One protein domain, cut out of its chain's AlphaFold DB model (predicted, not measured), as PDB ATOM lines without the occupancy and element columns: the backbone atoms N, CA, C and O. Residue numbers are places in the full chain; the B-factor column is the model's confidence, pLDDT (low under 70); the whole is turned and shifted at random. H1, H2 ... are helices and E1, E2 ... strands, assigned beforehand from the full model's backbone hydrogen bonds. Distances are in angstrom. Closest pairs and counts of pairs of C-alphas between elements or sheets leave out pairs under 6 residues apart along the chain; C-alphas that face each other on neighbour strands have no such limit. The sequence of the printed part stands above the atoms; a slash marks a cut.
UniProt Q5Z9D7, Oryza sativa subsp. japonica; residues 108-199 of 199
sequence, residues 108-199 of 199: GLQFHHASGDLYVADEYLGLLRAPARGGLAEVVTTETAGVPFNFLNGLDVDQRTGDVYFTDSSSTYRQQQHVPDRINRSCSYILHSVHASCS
ATOM      1  N   GLY A 108     -30.508  46.722   8.817       85.81
ATOM      2  CA  GLY A 108     -30.515  45.293   8.498       85.81
ATOM      3  C   GLY A 108     -31.921  44.783   8.196       85.81
ATOM      4  O   GLY A 108     -32.887  45.204   8.832       85.81
ATOM      5  N   LEU A 109     -32.037  43.874   7.226       90.94
ATOM      6  CA  LEU A 109     -33.294  43.277   6.766       90.94
ATOM      7  C   LEU A 109     -33.062  41.795   6.459       90.94
ATOM      8  O   LEU A 109     -32.152  41.486   5.693       90.94
ATOM      9  N   GLN A 110     -33.896  40.897   6.988       90.88
ATOM     10  CA  GLN A 110     -33.863  39.474   6.626       90.88
ATOM     11  C   GLN A 110     -35.262  38.858   6.700       90.88
ATOM     12  O   GLN A 110     -36.013  39.098   7.645       90.88
ATOM     13  N   PHE A 111     -35.604  38.031   5.713       89.88
ATOM     14  CA  PHE A 111     -36.832  37.239   5.744       89.88
ATOM     15  C   PHE A 111     -36.620  35.916   6.483       89.88
ATOM     16  O   PHE A 111     -35.576  35.272   6.347       89.88
ATOM     17  N   HIS A 112     -37.653  35.469   7.194       88.31
ATOM     18  CA  HIS A 112     -37.814  34.071   7.576       88.31
ATOM     19  C   HIS A 112     -38.658  33.364   6.509       88.31
ATOM     20  O   HIS A 112     -39.864  33.582   6.411       88.31
ATOM     21  N   HIS A 113     -38.035  32.533   5.675       89.31
ATOM     22  CA  HIS A 113     -38.643  32.004   4.449       89.31
ATOM     23  C   HIS A 113     -39.862  31.104   4.700       89.31
ATOM     24  O   HIS A 113     -40.751  31.044   3.855       89.31
ATOM     25  N   ALA A 114     -39.923  30.414   5.846       87.31
ATOM     26  CA  ALA A 114     -41.016  29.492   6.153       87.31
ATOM     27  C   ALA A 114     -42.312  30.198   6.595       87.31
ATOM     28  O   ALA A 114     -43.396  29.702   6.292       87.31
ATOM     29  N   SER A 115     -42.227  31.345   7.286       85.75
ATOM     30  CA  SER A 115     -43.413  32.153   7.631       85.75
ATOM     31  C   SER A 115     -43.671  33.299   6.648       85.75
ATOM     32  O   SER A 115     -44.815  33.717   6.494       85.75
ATOM     33  N   GLY A 116     -42.626  33.779   5.966       86.31
ATOM     34  CA  GLY A 116     -42.638  34.963   5.106       86.31
ATOM     35  C   GLY A 116     -42.455  36.286   5.860       86.31
ATOM     36  O   GLY A 116     -42.565  37.346   5.245       86.31
ATOM     37  N   ASP A 117     -42.209  36.249   7.172       86.81
ATOM     38  CA  ASP A 117     -42.058  37.460   7.985       86.81
ATOM     39  C   ASP A 117     -40.721  38.155   7.710       86.81
ATOM     40  O   ASP A 117     -39.693  37.503   7.503       86.81
ATOM     41  N   LEU A 118     -40.734  39.487   7.745       89.44
ATOM     42  CA  LEU A 118     -39.560  40.335   7.564       89.44
ATOM     43  C   LEU A 118     -39.086  40.865   8.919       89.44
ATOM     44  O   LEU A 118     -39.797  41.632   9.570       89.44
ATOM     45  N   TYR A 119     -37.868  40.507   9.308       88.44
ATOM     46  CA  TYR A 119     -37.180  41.098  10.450       88.44
ATOM     47  C   TYR A 119     -36.377  42.324  10.014       88.44
ATOM     48  O   TYR A 119     -35.756  42.326   8.948       88.44
ATOM     49  N   VAL A 120     -36.395  43.367  10.846       88.75
ATOM     50  CA  VAL A 120     -35.768  44.669  10.584       88.75
ATOM     51  C   VAL A 120     -34.930  45.087  11.791       88.75
ATOM     52  O   VAL A 120     -35.448  45.165  12.902       88.75
ATOM     53  N   ALA A 121     -33.653  45.393  11.571       87.75
ATOM     54  CA  ALA A 121     -32.785  46.050  12.540       87.75
ATOM     55  C   ALA A 121     -32.861  47.552  12.283       87.75
ATOM     56  O   ALA A 121     -32.399  48.021  11.242       87.75
ATOM     57  N   ASP A 122     -33.455  48.287  13.217       87.38
ATOM     58  CA  ASP A 122     -33.570  49.738  13.163       87.38
ATOM     59  C   ASP A 122     -32.699  50.386  14.244       87.38
ATOM     60  O   ASP A 122     -32.766  49.998  15.414       87.38
ATOM     61  N   GLU A 123     -31.908  51.398  13.868       83.25
ATOM     62  CA  GLU A 123     -31.027  52.118  14.801       83.25
ATOM     63  C   GLU A 123     -31.794  52.701  16.003       83.25
ATOM     64  O   GLU A 123     -31.283  52.705  17.124       83.25
ATOM     65  N   TYR A 124     -33.008  53.210  15.774       78.44
ATOM     66  CA  TYR A 124     -33.775  53.967  16.763       78.44
ATOM     67  C   TYR A 124     -34.947  53.176  17.353       78.44
ATOM     68  O   TYR A 124     -35.339  53.436  18.492       78.44
ATOM     69  N   LEU A 125     -35.531  52.255  16.581       82.62
ATOM     70  CA  LEU A 125     -36.743  51.514  16.952       82.62
ATOM     71  C   LEU A 125     -36.468  50.092  17.470       82.62
ATOM     72  O   LEU A 125     -37.383  49.463  18.002       82.62
ATOM     73  N   GLY A 126     -35.231  49.599  17.367       86.62
ATOM     74  CA  GLY A 126     -34.846  48.268  17.834       86.62
ATOM     75  C   GLY A 126     -35.043  47.174  16.783       86.62
ATOM     76  O   GLY A 126     -35.037  47.430  15.578       86.62
ATOM     77  N   LEU A 127     -35.188  45.929  17.241       87.94
ATOM     78  CA  LEU A 127     -35.514  44.797  16.378       87.94
ATOM     79  C   LEU A 127     -37.027  44.765  16.153       87.94
ATOM     80  O   LEU A 127     -37.796  44.625  17.107       87.94
ATOM     81  N   LEU A 128     -37.450  44.860  14.895       89.69
ATOM     82  CA  LEU A 128     -38.854  44.829  14.484       89.69
ATOM     83  C   LEU A 128     -39.164  43.581  13.646       89.69
ATOM     84  O   LEU A 128     -38.281  43.021  12.996       89.69
ATOM     85  N   ARG A 129     -40.440  43.189  13.609       89.62
ATOM     86  CA  ARG A 129     -40.986  42.138  12.739       89.62
ATOM     87  C   ARG A 129     -42.215  42.662  12.001       89.62
ATOM     88  O   ARG A 129     -43.205  43.020  12.633       89.62
ATOM     89  N   ALA A 130     -42.182  42.665  10.673       85.69
ATOM     90  CA  ALA A 130     -43.358  42.878   9.835       85.69
ATOM     91  C   ALA A 130     -43.918  41.515   9.377       85.69
ATOM     92  O   ALA A 130     -43.159  40.710   8.830       85.69
ATOM     93  N   PRO A 131     -45.217  41.232   9.589       81.25
ATOM     94  CA  PRO A 131     -45.793  39.940   9.238       81.25
ATOM     95  C   PRO A 131     -45.921  39.753   7.720       81.25
ATOM     96  O   PRO A 131     -46.217  40.702   6.990       81.25
ATOM     97  N   ALA A 132     -45.795  38.511   7.250       79.94
ATOM     98  CA  ALA A 132     -45.817  38.136   5.828       79.94
ATOM     99  C   ALA A 132     -47.031  38.646   5.024       79.94
ATOM    100  O   ALA A 132     -46.957  38.866   3.817       79.94
ATOM    101  N   ARG A 133     -48.176  38.836   5.694       78.25
ATOM    102  CA  ARG A 133     -49.429  39.333   5.092       78.25
ATOM    103  C   ARG A 133     -49.457  40.858   4.912       78.25
ATOM    104  O   ARG A 133     -50.481  41.401   4.501       78.25
ATOM    105  N   GLY A 134     -48.359  41.539   5.232       70.19
ATOM    106  CA  GLY A 134     -48.314  42.983   5.404       70.19
ATOM    107  C   GLY A 134     -48.994  43.425   6.701       70.19
ATOM    108  O   GLY A 134     -49.699  42.664   7.367       70.19
ATOM    109  N   GLY A 135     -48.769  44.681   7.074       73.62
ATOM    110  CA  GLY A 135     -49.251  45.251   8.328       73.62
ATOM    111  C   GLY A 135     -48.265  46.266   8.890       73.62
ATOM    112  O   GLY A 135     -47.313  46.664   8.219       73.62
ATOM    113  N   LEU A 136     -48.503  46.691  10.129       75.00
ATOM    114  CA  LEU A 136     -47.529  47.477  10.877       75.00
ATOM    115  C   LEU A 136     -46.422  46.548  11.395       75.00
ATOM    116  O   LEU A 136     -46.720  45.428  11.803       75.00
ATOM    117  N   ALA A 137     -45.167  47.001  11.393       79.31
ATOM    118  CA  ALA A 137     -44.101  46.251  12.048       79.31
ATOM    119  C   ALA A 137     -44.255  46.338  13.573       79.31
ATOM    120  O   ALA A 137     -44.473  47.414  14.133       79.31
ATOM    121  N   GLU A 138     -44.137  45.195  14.232       82.19
ATOM    122  CA  GLU A 138     -44.192  45.057  15.682       82.19
ATOM    123  C   GLU A 138     -42.775  45.101  16.255       82.19
ATOM    124  O   GLU A 138     -41.838  44.585  15.646       82.19
ATOM    125  N   VAL A 139     -42.607  45.697  17.435       86.62
ATOM    126  CA  VAL A 139     -41.327  45.669  18.156       86.62
ATOM    127  C   VAL A 139     -41.142  44.278  18.758       86.62
ATOM    128  O   VAL A 139     -41.943  43.859  19.590       86.62
ATOM    129  N   VAL A 140     -40.080  43.577  18.356       89.31
ATOM    130  CA  VAL A 140     -39.664  42.298  18.953       89.31
ATOM    131  C   VAL A 140     -38.890  42.567  20.239       89.31
ATOM    132  O   VAL A 140     -39.193  41.986  21.275       89.31
ATOM    133  N   THR A 141     -37.903  43.470  20.185       87.69
ATOM    134  CA  THR A 141     -37.212  43.983  21.376       87.69
ATOM    135  C   THR A 141     -36.433  45.276  21.089       87.69
ATOM    136  O   THR A 141     -35.948  45.494  19.979       87.69
ATOM    137  N   THR A 142     -36.280  46.124  22.111       86.88
ATOM    138  CA  THR A 142     -35.421  47.326  22.131       86.88
ATOM    139  C   THR A 142     -34.200  47.191  23.047       86.88
ATOM    140  O   THR A 142     -33.398  48.121  23.136       86.88
ATOM    141  N   GLU A 143     -34.064  46.070  23.757       82.06
ATOM    142  CA  GLU A 143     -32.986  45.834  24.720       82.06
ATOM    143  C   GLU A 143     -32.640  44.347  24.876       82.06
ATOM    144  O   GLU A 143     -33.345  43.447  24.409       82.06
ATOM    145  N   THR A 144     -31.535  44.063  25.556       79.56
ATOM    146  CA  THR A 144     -31.155  42.701  25.939       79.56
ATOM    147  C   THR A 144     -30.345  42.729  27.227       79.56
ATOM    148  O   THR A 144     -29.571  43.658  27.452       79.56
ATOM    149  N   ALA A 145     -30.563  41.756  28.117       78.06
ATOM    150  CA  ALA A 145     -29.971  41.733  29.460       78.06
ATOM    151  C   ALA A 145     -30.113  43.068  30.246       78.06
ATOM    152  O   ALA A 145     -29.246  43.413  31.049       78.06
ATOM    153  N   GLY A 146     -31.193  43.830  30.007       74.69
ATOM    154  CA  GLY A 146     -31.439  45.148  30.613       74.69
ATOM    155  C   GLY A 146     -30.615  46.309  30.034       74.69
ATOM    156  O   GLY A 146     -30.558  47.375  30.643       74.69
ATOM    157  N   VAL A 147     -29.953  46.118  28.886       76.56
ATOM    158  CA  VAL A 147     -29.198  47.156  28.166       76.56
ATOM    159  C   VAL A 147     -29.937  47.523  26.870       76.56
ATOM    160  O   VAL A 147     -30.050  46.670  25.984       76.56
ATOM    161  N   PRO A 148     -30.430  48.770  26.727       82.00
ATOM    162  CA  PRO A 148     -31.035  49.253  25.487       82.00
ATOM    163  C   PRO A 148     -30.042  49.316  24.330       82.00
ATOM    164  O   PRO A 148     -28.897  49.743  24.514       82.00
ATOM    165  N   PHE A 149     -30.508  48.968  23.130       80.31
ATOM    166  CA  PHE A 149     -29.702  49.095  21.918       80.31
ATOM    167  C   PHE A 149     -29.429  50.566  21.582       80.31
ATOM    168  O   PHE A 149     -30.282  51.434  21.809       80.31
ATOM    169  N   ASN A 150     -28.257  50.859  21.008       74.94
ATOM    170  CA  ASN A 150     -27.971  52.199  20.469       74.94
ATOM    171  C   ASN A 150     -27.547  52.207  19.004       74.94
ATOM    172  O   ASN A 150     -27.681  53.254  18.370       74.94
ATOM    173  N   PHE A 151     -27.021  51.100  18.469       77.75
ATOM    174  CA  PHE A 151     -26.696  51.003  17.050       77.75
ATOM    175  C   PHE A 151     -26.857  49.580  16.499       77.75
ATOM    176  O   PHE A 151     -25.890  48.896  16.141       77.75
ATOM    177  N   LEU A 152     -28.122  49.160  16.421       79.88
ATOM    178  CA  LEU A 152     -28.566  47.936  15.759       79.88
ATOM    179  C   LEU A 152     -28.279  48.017  14.253       79.88
ATOM    180  O   LEU A 152     -28.854  48.848  13.557       79.88
ATOM    181  N   ASN A 153     -27.355  47.187  13.771       79.69
ATOM    182  CA  ASN A 153     -26.723  47.355  12.462       79.69
ATOM    183  C   ASN A 153     -27.159  46.270  11.465       79.69
ATOM    184  O   ASN A 153     -27.920  46.545  10.545       79.69
ATOM    185  N   GLY A 154     -26.728  45.023  11.669       81.81
ATOM    186  CA  GLY A 154     -27.104  43.880  10.830       81.81
ATOM    187  C   GLY A 154     -27.803  42.778  11.621       81.81
ATOM    188  O   GLY A 154     -27.545  42.624  12.820       81.81
ATOM    189  N   LEU A 155     -28.643  41.996  10.935       87.06
ATOM    190  CA  LEU A 155     -29.287  40.791  11.462       87.06
ATOM    191  C   LEU A 155     -29.308  39.658  10.424       87.06
ATOM    192  O   LEU A 155     -29.255  39.926   9.226       87.06
ATOM    193  N   ASP A 156     -29.424  38.423  10.901       88.94
ATOM    194  CA  ASP A 156     -29.661  37.203  10.124       88.94
ATOM    195  C   ASP A 156     -30.665  36.295  10.869       88.94
ATOM    196  O   ASP A 156     -30.912  36.479  12.063       88.94
ATOM    197  N   VAL A 157     -31.264  35.324  10.176       85.50
ATOM    198  CA  VAL A 157     -32.281  34.411  10.725       85.50
ATOM    199  C   VAL A 157     -31.954  32.964  10.349       85.50
ATOM    200  O   VAL A 157     -31.909  32.640   9.159       85.50
ATOM    201  N   ASP A 158     -31.803  32.070  11.338       85.06
ATOM    202  CA  ASP A 158     -31.717  30.620  11.089       85.06
ATOM    203  C   ASP A 158     -33.058  30.153  10.499       85.06
ATOM    204  O   ASP A 158     -34.081  30.060  11.177       85.06
ATOM    205  N   GLN A 159     -33.040  29.843   9.203       88.38
ATOM    206  CA  GLN A 159     -34.214  29.460   8.411       88.38
ATOM    207  C   GLN A 159     -34.836  28.111   8.820       88.38
ATOM    208  O   GLN A 159     -35.881  27.731   8.293       88.38
ATOM    209  N   ARG A 160     -34.189  27.357   9.718       86.25
ATOM    210  CA  ARG A 160     -34.639  26.058  10.235       86.25
ATOM    211  C   ARG A 160     -35.186  26.159  11.661       86.25
ATOM    212  O   ARG A 160     -36.037  25.344  12.009       86.25
ATOM    213  N   THR A 161     -34.709  27.094  12.486       84.31
ATOM    214  CA  THR A 161     -35.176  27.257  13.881       84.31
ATOM    215  C   THR A 161     -36.015  28.508  14.124       84.31
ATOM    216  O   THR A 161     -36.754  28.543  15.105       84.31
ATOM    217  N   GLY A 162     -35.907  29.522  13.262       85.75
ATOM    218  CA  GLY A 162     -36.478  30.851  13.482       85.75
ATOM    219  C   GLY A 162     -35.658  31.736  14.434       85.75
ATOM    220  O   GLY A 162     -36.122  32.814  14.795       85.75
ATOM    221  N   ASP A 163     -34.460  31.317  14.859       85.31
ATOM    222  CA  ASP A 163     -33.587  32.142  15.706       85.31
ATOM    223  C   ASP A 163     -33.092  33.377  14.946       85.31
ATOM    224  O   ASP A 163     -32.537  33.259  13.853       85.31
ATOM    225  N   VAL A 164     -33.261  34.561  15.540       85.88
ATOM    226  CA  VAL A 164     -32.826  35.838  14.962       85.88
ATOM    227  C   VAL A 164     -31.546  36.291  15.653       85.88
ATOM    228  O   VAL A 164     -31.539  36.553  16.859       85.88
ATOM    229  N   TYR A 165     -30.472  36.417  14.881       83.25
ATOM    230  CA  TYR A 165     -29.160  36.874  15.331       83.25
ATOM    231  C   TYR A 165     -28.932  38.303  14.859       83.25
ATOM    232  O   TYR A 165     -29.150  38.600  13.691       83.25
ATOM    233  N   PHE A 166     -28.486  39.203  15.729       84.31
ATOM    234  CA  PHE A 166     -28.287  40.606  15.364       84.31
ATOM    235  C   PHE A 166     -27.132  41.262  16.113       84.31
ATOM    236  O   PHE A 166     -26.686  40.792  17.159       84.31
ATOM    237  N   THR A 167     -26.641  42.362  15.551       79.81
ATOM    238  CA  THR A 167     -25.467  43.089  16.038       79.81
ATOM    239  C   THR A 167     -25.841  44.480  16.534       79.81
ATOM    240  O   THR A 167     -26.359  45.290  15.766       79.81
ATOM    241  N   ASP A 168     -25.521  44.780  17.794       79.88
ATOM    242  CA  ASP A 168     -25.359  46.166  18.249       79.88
ATOM    243  C   ASP A 168     -23.868  46.516  18.161       79.88
ATOM    244  O   ASP A 168     -23.017  45.767  18.648       79.88
ATOM    245  N   SER A 169     -23.534  47.617  17.483       68.12
ATOM    246  CA  SER A 169     -22.135  48.045  17.306       68.12
ATOM    247  C   SER A 169     -21.689  49.099  18.326       68.12
ATOM    248  O   SER A 169     -20.541  49.543  18.260       68.12
ATOM    249  N   SER A 170     -22.571  49.547  19.232       60.72
ATOM    250  CA  SER A 170     -22.262  50.613  20.188       60.72
ATOM    251  C   SER A 170     -23.129  50.545  21.448       60.72
ATOM    252  O   SER A 170     -24.316  50.842  21.424       60.72
ATOM    253  N   SER A 171     -22.519  50.277  22.602       52.16
ATOM    254  CA  SER A 171     -23.186  50.375  23.911       52.16
ATOM    255  C   SER A 171     -23.136  51.780  24.538       52.16
ATOM    256  O   SER A 171     -23.638  51.978  25.642       52.16
ATOM    257  N   THR A 172     -22.495  52.754  23.878       43.41
ATOM    258  CA  THR A 172     -22.137  54.058  24.481       43.41
ATOM    259  C   THR A 172     -22.524  55.289  23.658       43.41
ATOM    260  O   THR A 172     -22.637  56.376  24.225       43.41
ATOM    261  N   TYR A 173     -22.755  55.151  22.348       46.78
ATOM    262  CA  TYR A 173     -23.011  56.276  21.439       46.78
ATOM    263  C   TYR A 173     -24.075  55.944  20.382       46.78
ATOM    264  O   TYR A 173     -23.939  54.958  19.661       46.78
ATOM    265  N   ARG A 174     -25.087  56.811  20.235       47.94
ATOM    266  CA  ARG A 174     -26.004  56.856  19.072       47.94
ATOM    267  C   ARG A 174     -25.373  57.693  17.947       47.94
ATOM    268  O   ARG A 174     -24.609  58.613  18.256       47.94
ATOM    269  N   GLN A 175     -25.707  57.464  16.668       49.66
ATOM    270  CA  GLN A 175     -25.025  58.128  15.531       49.66
ATOM    271  C   GLN A 175     -25.132  59.656  15.512       49.66
ATOM    272  O   GLN A 175     -24.371  60.308  14.801       49.66
ATOM    273  N   GLN A 176     -26.018  60.269  16.300       47.12
ATOM    274  CA  GLN A 176     -26.131  61.730  16.395       47.12
ATOM    275  C   GLN A 176     -24.830  62.427  16.859       47.12
ATOM    276  O   GLN A 176     -24.711  63.644  16.734       47.12
ATOM    277  N   GLN A 177     -23.819  61.678  17.317       45.38
ATOM    278  CA  GLN A 177     -22.444  62.157  17.495       45.38
ATOM    279  C   GLN A 177     -21.562  61.844  16.269       45.38
ATOM    280  O   GLN A 177     -20.604  61.075  16.351       45.38
ATOM    281  N   HIS A 178     -21.868  62.466  15.124       41.69
ATOM    282  CA  HIS A 178     -21.068  62.368  13.894       41.69
ATOM    283  C   HIS A 178     -19.667  62.996  14.064       41.69
ATOM    284  O   HIS A 178     -19.430  64.155  13.728       41.69
ATOM    285  N   VAL A 179     -18.710  62.199  14.543       45.03
ATOM    286  CA  VAL A 179     -17.269  62.453  14.395       45.03
ATOM    287  C   VAL A 179     -16.652  61.219  13.728       45.03
ATOM    288  O   VAL A 179     -16.547  60.177  14.383       45.03
ATOM    289  N   PRO A 180     -16.232  61.294  12.447       45.84
ATOM    290  CA  PRO A 180     -15.823  60.112  11.679       45.84
ATOM    291  C   PRO A 180     -14.614  59.371  12.279       45.84
ATOM    292  O   PRO A 180     -14.456  58.174  12.061       45.84
ATOM    293  N   ASP A 181     -13.804  60.050  13.094       40.62
ATOM    294  CA  ASP A 181     -12.595  59.504  13.727       40.62
ATOM    295  C   ASP A 181     -12.859  58.651  14.994       40.62
ATOM    296  O   ASP A 181     -11.945  58.022  15.530       40.62
ATOM    297  N   ARG A 182     -14.104  58.599  15.507       41.81
ATOM    298  CA  ARG A 182     -14.440  57.799  16.708       41.81
ATOM    299  C   ARG A 182     -15.085  56.446  16.419       41.81
ATOM    300  O   ARG A 182     -14.860  55.514  17.188       41.81
ATOM    301  N   ILE A 183     -15.816  56.310  15.311       46.09
ATOM    302  CA  ILE A 183     -16.536  55.070  14.964       46.09
ATOM    303  C   ILE A 183     -15.555  53.890  14.837       46.09
ATOM    304  O   ILE A 183     -15.795  52.821  15.384       46.09
ATOM    305  N   ASN A 184     -14.383  54.113  14.233       38.09
ATOM    306  CA  ASN A 184     -13.348  53.087  14.045       38.09
ATOM    307  C   ASN A 184     -12.500  52.783  15.307       38.09
ATOM    308  O   ASN A 184     -11.555  51.998  15.252       38.09
ATOM    309  N   ARG A 185     -12.776  53.432  16.449       39.09
ATOM    310  CA  ARG A 185     -11.994  53.296  17.696       39.09
ATOM    311  C   ARG A 185     -12.745  52.628  18.845       39.09
ATOM    312  O   ARG A 185     -12.164  52.418  19.908       39.09
ATOM    313  N   SER A 186     -14.014  52.276  18.660       37.34
ATOM    314  CA  SER A 186     -14.810  51.548  19.658       37.34
ATOM    315  C   SER A 186     -15.841  50.631  19.000       37.34
ATOM    316  O   SER A 186     -17.014  50.642  19.357       37.34
ATOM    317  N   CYS A 187     -15.388  49.804  18.053       37.94
ATOM    318  CA  CYS A 187     -16.178  48.704  17.504       37.94
ATOM    319  C   CYS A 187     -16.386  47.599  18.554       37.94
ATOM    320  O   CYS A 187     -15.686  46.587  18.563       37.94
ATOM    321  N   SER A 188     -17.350  47.803  19.451       41.94
ATOM    322  CA  SER A 188     -17.868  46.762  20.336       41.94
ATOM    323  C   SER A 188     -19.047  46.082  19.648       41.94
ATOM    324  O   SER A 188     -20.193  46.427  19.915       41.94
ATOM    325  N   TYR A 189     -18.766  45.129  18.758       49.44
ATOM    326  CA  TYR A 189     -19.807  44.292  18.159       49.44
ATOM    327  C   TYR A 189     -20.279  43.258  19.179       49.44
ATOM    328  O   TYR A 189     -19.553  42.306  19.479       49.44
ATOM    329  N   ILE A 190     -21.485  43.437  19.712       58.78
ATOM    330  CA  ILE A 190     -22.126  42.425  20.551       58.78
ATOM    331  C   ILE A 190     -23.126  41.672  19.677       58.78
ATOM    332  O   ILE A 190     -24.019  42.280  19.083       58.78
ATOM    333  N   LEU A 191     -22.938  40.355  19.563       59.62
ATOM    334  CA  LEU A 191     -23.898  39.481  18.903       59.62
ATOM    335  C   LEU A 191     -24.954  39.060  19.923       59.62
ATOM    336  O   LEU A 191     -24.640  38.481  20.966       59.62
ATOM    337  N   HIS A 192     -26.205  39.326  19.584       72.31
ATOM    338  CA  HIS A 192     -27.371  38.935  20.353       72.31
ATOM    339  C   HIS A 192     -28.196  37.928  19.557       72.31
ATOM    340  O   HIS A 192     -28.234  37.978  18.330       72.31
ATOM    341  N   SER A 193     -28.864  37.021  20.264       62.81
ATOM    342  CA  SER A 193     -29.796  36.055  19.688       62.81
ATOM    343  C   SER A 193     -31.134  36.153  20.408       62.81
ATOM    344  O   SER A 193     -31.162  36.043  21.638       62.81
ATOM    345  N   VAL A 194     -32.232  36.286  19.668       61.19
ATOM    346  CA  VAL A 194     -33.583  36.074  20.202       61.19
ATOM    347  C   VAL A 194     -34.221  34.879  19.513       61.19
ATOM    348  O   VAL A 194     -34.247  34.784  18.288       61.19
ATOM    349  N   HIS A 195     -34.743  33.961  20.320       55.91
ATOM    350  CA  HIS A 195     -35.482  32.812  19.820       55.91
ATOM    351  C   HIS A 195     -36.919  33.244  19.521       55.91
ATOM    352  O   HIS A 195     -37.692  33.511  20.446       55.91
ATOM    353  N   ALA A 196     -37.280  33.342  18.240       43.34
ATOM    354  CA  ALA A 196     -38.630  33.711  17.830       43.34
ATOM    355  C   ALA A 196     -39.581  32.505  17.946       43.34
ATOM    356  O   ALA A 196     -40.001  31.925  16.947       43.34
ATOM    357  N   SER A 197     -39.941  32.123  19.176       31.11
ATOM    358  CA  SER A 197     -41.035  31.169  19.386       31.11
ATOM    359  C   SER A 197     -42.339  31.748  18.838       31.11
ATOM    360  O   SER A 197     -42.906  32.680  19.410       31.11
ATOM    361  N   CYS A 198     -42.836  31.168  17.747       26.52
ATOM    362  CA  CYS A 198     -44.224  31.335  17.336       26.52
ATOM    363  C   CYS A 198     -45.155  30.824  18.445       26.52
ATOM    364  O   CYS A 198     -44.925  29.746  18.999       26.52
ATOM    365  N   SER A 199     -46.220  31.578  18.722       26.45
ATOM    366  CA  SER A 199     -47.332  31.190  19.593       26.45
ATOM    367  C   SER A 199     -48.667  31.523  18.937       26.45
ATOM    368  O   SER A 199     -48.663  32.339  17.988       26.45
TER     369      SER A 199
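AT A GLANCE: This is residues 108 to 199 of the 199 residues of a protein of Oryza sativa subsp. japonica (UniProt Q5Z9D7). Two strongly twisted sheets, one of four strands and one of three, make a sandwich that is only partly face to face, with E5 of the second sheet packed on E1 and E2 of the first. From one end of this body the stretch between E6 and E7 reaches out as a long loop with the short helix H1 in it, and residues 176 to 181 stick out. The printed part has 92 residues, with seven named strands and one named helix in the order E1 E2 E3 E4 E5 E6 H1 E7; the sheets, E1 - E2 - E3 - E4 and E5 - E6 - E7, are antiparallel throughout. The class is mostly strand, though under half of the residues are in named elements. The whole is compact by its radius of gyration of the C-alphas, 13.9 A, yet elongated, with spans of 42 by 23 by 22 A.

IN THESE COORDINATES: E1, residues 108 to 112, begins at C-alpha 108 (-30.515, 45.293, 8.498) and is 13.4 A long. E2, residues 117 to 122, is 15.8 A, E3, residues 126 to 130, is 12.9 A, and E4, residues 138 to 141, is 9.1 A. E5, residues 152 to 157, is 14.9 A, and E6, residues 163 to 168, is 16.5 A. H1, residues 180 to 183, is 6.1 A long and begins at C-alpha 180 (-15.823, 60.112, 11.679). E7, residues 190 to 195, is 16.5 A long and ends at C-alpha 195 (-35.482, 32.812, 19.820).

HOW THE PARTS SIT: E1 to E4 form a meander, each strand the antiparallel neighbour of the one before. N 110 and O 119 of the hairpin E1 and E2 are 3.1 A apart, N 120 and O 128 of the hairpin E2 and E3 2.9 A, and N 129 and O 138 of the hairpin E3 and E4 2.8 A, each within hydrogen-bond range. In the other sheet, N 156 and O 165 of the hairpin E5 and E6 are 2.8 A apart, and N 166 and O 192 of E6 and E7 2.9 A, also within range. The closest C-alphas of E1 and E5 are those of Gly 108 and Gly 154, 4.4 A apart; those of E2 and E5 are Ala 121 and Leu 152, 5.6 A. E4 and E7 are apart. H1 is not on either sheet; it is too short for any O i to N i+4 pair, and its one O i to N i+3 pair is not within range.

THE WHOLE: The C-alphas farthest apart, those of Asp 181 and Ser 199, the chain's last residue, are 45.2 A apart. The printed part has no cut. The link E6 to H1, 11 residues, is long. The mean pLDDT of the printed part is 71.5; residues 169 to 191 and 193 to 199 are under 70.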